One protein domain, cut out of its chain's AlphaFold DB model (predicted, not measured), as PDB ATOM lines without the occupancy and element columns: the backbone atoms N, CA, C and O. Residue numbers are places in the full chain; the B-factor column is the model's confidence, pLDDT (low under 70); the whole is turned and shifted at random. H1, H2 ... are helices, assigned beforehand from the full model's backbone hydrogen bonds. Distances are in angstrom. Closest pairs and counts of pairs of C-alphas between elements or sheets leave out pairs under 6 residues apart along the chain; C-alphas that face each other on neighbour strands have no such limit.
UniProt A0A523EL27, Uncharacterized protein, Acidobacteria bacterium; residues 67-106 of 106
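AT A GLANCE: This is residues 67 to 106 of the 106 residues of an uncharacterized protein of Acidobacteria bacterium (UniProt A0A523EL27). The long helix H1 and the shorter H2 make the two arms of a wide, open V or U, joined at its base by a stretched link, residues 86 to 93, with nothing filling the space between the arms. The printed part has 40 residues, with two named helices in the order H1, H2 and no named strand; the class is all helix. It is extended, with a radius of gyration of the C-alphas of 14.1 A, and flat, spanning 35 by 28 by 9 A.

IN THESE COORDINATES: Find C-alpha 67 at (18.408, 37.507, 70.032); from there H1, residues 67 to 85, runs 26.9 A to C-alpha 85 at (29.208, 19.024, 86.271). H2, residues 94 to 104, runs 15.6 A and ends at C-alpha 104 at (1.238, 12.776, 80.334).

HOW THE PARTS SIT: H1 and H2 are apart, with no C-alpha of the one within 8 A of the other. Look at the backbones of H1 and H2: every O i to N i+4 pair is within hydrogen-bond range. Residues 67 to 79, 82 to 87 and 90 to 106 stand free.

THE WHOLE: The two C-alphas farthest apart, those of Asp 86 and Arg 106, are 35.9 A apart. The printed part has no cut, and its link from H1 to H2, 8 residues, is short. The mean pLDDT of the printed part is 95.2; look to residue 106, the chain's last, for the one value under 70.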
ATOM      1  N   ASP A  67      16.995  37.349  69.662       93.50
ATOM      2  CA  ASP A  67      18.408  37.507  70.032       93.50
ATOM      3  C   ASP A  67      18.593  37.723  71.545       93.50
ATOM      4  O   ASP A  67      19.519  37.188  72.161       93.50
ATOM      5  N   GLU A  68      17.703  38.492  72.179       92.06
ATOM      6  CA  GLU A  68      17.725  38.697  73.629       92.06
ATOM      7  C   GLU A  68      17.344  37.425  74.384       92.06
ATOM      8  O   GLU A  68      17.985  37.101  75.389       92.06
ATOM      9  N   ALA A  69      16.341  36.697  73.888       90.44
ATOM     10  CA  ALA A  69      15.936  35.414  74.436       90.44
ATOM     11  C   ALA A  69      17.088  34.402  74.362       90.44
ATOM     12  O   ALA A  69      17.437  33.809  75.383       90.44
ATOM     13  N   GLU A  70      17.734  34.265  73.199       93.25
ATOM     14  CA  GLU A  70      18.895  33.387  73.007       93.25
ATOM     15  C   GLU A  70      20.026  33.743  73.980       93.25
ATOM     16  O   GLU A  70      20.581  32.874  74.652       93.25
ATOM     17  N   ARG A  71      20.328  35.036  74.145       94.50
ATOM     18  CA  ARG A  71      21.359  35.496  75.082       94.50
ATOM     19  C   ARG A  71      21.039  35.115  76.530       94.50
ATOM     20  O   ARG A  71      21.929  34.662  77.253       94.50
ATOM     21  N   VAL A  72      19.801  35.323  76.981       93.12
ATOM     22  CA  VAL A  72      19.383  34.999  78.357       93.12
ATOM     23  C   VAL A  72      19.394  33.485  78.586       93.12
ATOM     24  O   VAL A  72      19.922  33.023  79.600       93.12
ATOM     25  N   TRP A  73      18.882  32.710  77.629       93.69
ATOM     26  CA  TRP A  73      18.903  31.250  77.691       93.69
ATOM     27  C   TRP A  73      20.315  30.678  77.645       93.69
ATOM     28  O   TRP A  73      20.596  29.746  78.392       93.69
ATOM     29  N   GLY A  74      21.220  31.248  76.848       96.62
ATOM     30  CA  GLY A  74      22.619  30.827  76.785       96.62
ATOM     31  C   GLY A  74      23.329  30.953  78.136       96.62
ATOM     32  O   GLY A  74      24.000  30.016  78.573       96.62
ATOM     33  N   VAL A  75      23.118  32.067  78.848       96.44
ATOM     34  CA  VAL A  75      23.657  32.265  80.207       96.44
ATOM     35  C   VAL A  75      23.101  31.223  81.181       96.44
ATOM     36  O   VAL A  75      23.852  30.624  81.953       96.44
ATOM     37  N   GLU A  76      21.791  30.974  81.143       96.62
ATOM     38  CA  GLU A  76      21.154  29.988  82.021       96.62
ATOM     39  C   GLU A  76      21.583  28.550  81.696       96.62
ATOM     40  O   GLU A  76      21.803  27.747  82.607       96.62
ATOM     41  N   ALA A  77      21.728  28.216  80.414       96.81
ATOM     42  CA  ALA A  77      22.178  26.908  79.957       96.81
ATOM     43  C   ALA A  77      23.594  26.612  80.458       96.81
ATOM     44  O   ALA A  77      23.828  25.537  81.014       96.81
ATOM     45  N   GLU A  78      24.508  27.578  80.342       97.88
ATOM     46  CA  GLU A  78      25.874  27.436  80.843       97.88
ATOM     47  C   GLU A  78      25.893  27.265  82.365       97.88
ATOM     48  O   GLU A  78      26.454  26.290  82.873       97.88
ATOM     49  N   ARG A  79      25.166  28.118  83.099       97.12
ATOM     50  CA  ARG A  79      25.039  28.008  84.560       97.12
ATOM     51  C   ARG A  79      24.521  26.631  84.986       97.12
ATOM     52  O   ARG A  79      25.043  26.029  85.925       97.12
ATOM     53  N   ARG A  80      23.490  26.100  84.314       96.38
ATOM     54  CA  ARG A  80      22.941  24.764  84.616       96.38
ATOM     55  C   ARG A  80      23.897  23.637  84.242       96.38
ATOM     56  O   ARG A  80      23.968  22.644  84.967       96.38
ATOM     57  N   ARG A  81      24.635  23.776  83.141       96.62
ATOM     58  CA  ARG A  81      25.659  22.814  82.718       96.62
ATOM     59  C   ARG A  81      26.756  22.690  83.775       96.62
ATOM     60  O   ARG A  81      27.147  21.575  84.116       96.62
ATOM     61  N   GLU A  82      27.215  23.811  84.325       98.12
ATOM     62  CA  GLU A  82      28.200  23.826  85.410       98.12
ATOM     63  C   GLU A  82      27.648  23.196  86.690       98.12
ATOM     64  O   GLU A  82      28.290  22.321  87.261       98.12
ATOM     65  N   GLN A  83      26.413  23.519  87.084       97.62
ATOM     66  CA  GLN A  83      25.777  22.891  88.250       97.62
ATOM     67  C   GLN A  83      25.645  21.371  88.128       97.62
ATOM     68  O   GLN A  83      25.764  20.665  89.129       97.62
ATOM     69  N   LEU A  84      25.393  20.860  86.919       96.12
ATOM     70  CA  LEU A  84      25.391  19.423  86.651       96.12
ATOM     71  C   LEU A  84      26.794  18.827  86.782       96.12
ATOM     72  O   LEU A  84      26.952  17.799  87.438       96.12
ATOM     73  N   ARG A  85      27.808  19.473  86.192       96.50
ATOM     74  CA  ARG A  85      29.208  19.024  86.271       96.50
ATOM     75  C   ARG A  85      29.714  18.991  87.713       96.50
ATOM     76  O   ARG A  85      30.401  18.051  88.096       96.50
ATOM     77  N   ASP A  86      29.336  19.988  88.501       97.25
ATOM     78  CA  ASP A  86      29.825  20.189  89.864       97.25
ATOM     79  C   ASP A  86      28.956  19.450  90.908       97.25
ATOM     80  O   ASP A  86      29.122  19.630  92.118       97.25
ATOM     81  N   GLY A  87      27.998  18.628  90.454       96.50
ATOM     82  CA  GLY A  87      27.135  17.805  91.306       96.50
ATOM     83  C   GLY A  87      26.144  18.591  92.173       96.50
ATOM     84  O   GLY A  87      25.571  18.030  93.102       96.50
ATOM     85  N   GLN A  88      25.936  19.879  91.890       96.81
ATOM     86  CA  GLN A  88      25.018  20.756  92.629       96.81
ATOM     87  C   GLN A  88      23.559  20.577  92.192       96.81
ATOM     88  O   GLN A  88      22.630  20.879  92.940       96.81
ATOM     89  N   ALA A  89      23.340  20.109  90.963       94.88
ATOM     90  CA  ALA A  89      22.007  19.883  90.429       94.88
ATOM     91  C   ALA A  89      21.450  18.510  90.841       94.88
ATOM     92  O   ALA A  89      22.116  17.482  90.717       94.88
ATOM     93  N   ARG A  90      20.177  18.475  91.252       93.69
ATOM     94  CA  ARG A  90      19.435  17.221  91.428       93.69
ATOM     95  C   ARG A  90      19.134  16.613  90.059       93.69
ATOM     96  O   ARG A  90      18.421  17.217  89.261       93.69
ATOM     97  N   THR A  91      19.626  15.405  89.815       93.62
ATOM     98  CA  THR A  91      19.354  14.653  88.585       93.62
ATOM     99  C   THR A  91      18.219  13.650  88.792       93.62
ATOM    100  O   THR A  91      17.910  13.239  89.912       93.62
ATOM    101  N   VAL A  92      17.561  13.284  87.695       94.88
ATOM    102  CA  VAL A  92      16.541  12.230  87.642       94.88
ATOM    103  C   VAL A  92      16.968  11.255  86.554       94.88
ATOM    104  O   VAL A  92      17.486  11.677  85.517       94.88
ATOM    105  N   ALA A  93      16.784   9.956  86.783       96.56
ATOM    106  CA  ALA A  93      17.150   8.954  85.793       96.56
ATOM    107  C   ALA A  93      16.329   9.145  84.510       96.56
ATOM    108  O   ALA A  93      15.109   9.313  84.557       96.56
ATOM    109  N   ALA A  94      16.983   9.069  83.349       96.06
ATOM    110  CA  ALA A  94      16.324   9.297  82.065       96.06
ATOM    111  C   ALA A  94      15.098   8.386  81.866       96.06
ATOM    112  O   ALA A  94      14.067   8.848  81.387       96.06
ATOM    113  N   ALA A  95      15.174   7.119  82.288       97.56
ATOM    114  CA  ALA A  95      14.063   6.170  82.194       97.56
ATOM    115  C   ALA A  95      12.811   6.624  82.971       97.56
ATOM    116  O   ALA A  95      11.690   6.443  82.498       97.56
ATOM    117  N   GLU A  96      12.986   7.252  84.137       97.56
ATOM    118  CA  GLU A  96      11.870   7.779  84.929       97.56
ATOM    119  C   GLU A  96      11.202   8.966  84.229       97.56
ATOM    120  O   GLU A  96       9.973   9.052  84.195       97.56
ATOM    121  N   VAL A  97      12.002   9.849  83.620       96.75
ATOM    122  CA  VAL A  97      11.498  10.994  82.850       96.75
ATOM    123  C   VAL A  97      10.706  10.522  81.628       96.75
ATOM    124  O   VAL A  97       9.594  11.001  81.418       96.75
ATOM    125  N   HIS A  98      11.224   9.548  80.868       96.88
ATOM    126  CA  HIS A  98      10.527   8.984  79.702       96.88
ATOM    127  C   HIS A  98       9.183   8.369  80.093       96.88
ATOM    128  O   HIS A  98       8.152   8.726  79.527       96.88
ATOM    129  N   LYS A  99       9.171   7.522  81.131       97.44
ATOM    130  CA  LYS A  99       7.938   6.913  81.644       97.44
ATOM    131  C   LYS A  99       6.899   7.968  82.036       97.44
ATOM    132  O   LYS A  99       5.717   7.802  81.749       97.44
ATOM    133  N   LYS A 100       7.323   9.050  82.696       97.12
ATOM    134  CA  LYS A 100       6.422  10.142  83.090       97.12
ATOM    135  C   LYS A 100       5.885  10.906  81.876       97.12
ATOM    136  O   LYS A 100       4.703  11.231  81.851       97.12
ATOM    137  N   ALA A 101       6.724  11.173  80.877       97.12
ATOM    138  CA  ALA A 101       6.307  11.842  79.646       97.12
ATOM    139  C   ALA A 101       5.260  11.017  78.878       97.12
ATOM    140  O   ALA A 101       4.226  11.555  78.491       97.12
ATOM    141  N   GLU A 102       5.466   9.704  78.746       97.06
ATOM    142  CA  GLU A 102       4.495   8.794  78.121       97.06
ATOM    143  C   GLU A 102       3.140   8.767  78.838       97.06
ATOM    144  O   GLU A 102       2.113   8.561  78.201       97.06
ATOM    145  N   GLN A 103       3.119   8.951  80.159       96.88
ATOM    146  CA  GLN A 103       1.875   9.015  80.930       96.88
ATOM    147  C   GLN A 103       1.121  10.333  80.729       96.88
ATOM    148  O   GLN A 103      -0.102  10.326  80.794       96.88
ATOM    149  N   LEU A 104       1.833  11.445  80.514       96.81
ATOM    150  CA  LEU A 104       1.238  12.776  80.334       96.81
ATOM    151  C   LEU A 104       0.702  13.016  78.918       96.81
ATOM    152  O   LEU A 104      -0.175  13.852  78.742       96.81
ATOM    153  N   LEU A 105       1.256  12.326  77.920       94.19
ATOM    154  CA  LEU A 105       0.905  12.487  76.504       94.19
ATOM    155  C   LEU A 105      -0.148  11.473  76.010       94.19
ATOM    156  O   LEU A 105      -0.359  11.361  74.804       94.19
ATOM    157  N   ARG A 106      -0.776  10.722  76.920       69.44
ATOM    158  CA  ARG A 106      -1.929   9.849  76.643       69.44
ATOM    159  C   ARG A 106      -3.225  10.565  76.977       69.44
ATOM    160  O   ARG A 106      -4.191  10.356  76.216       69.44
TER     161      ARG A 106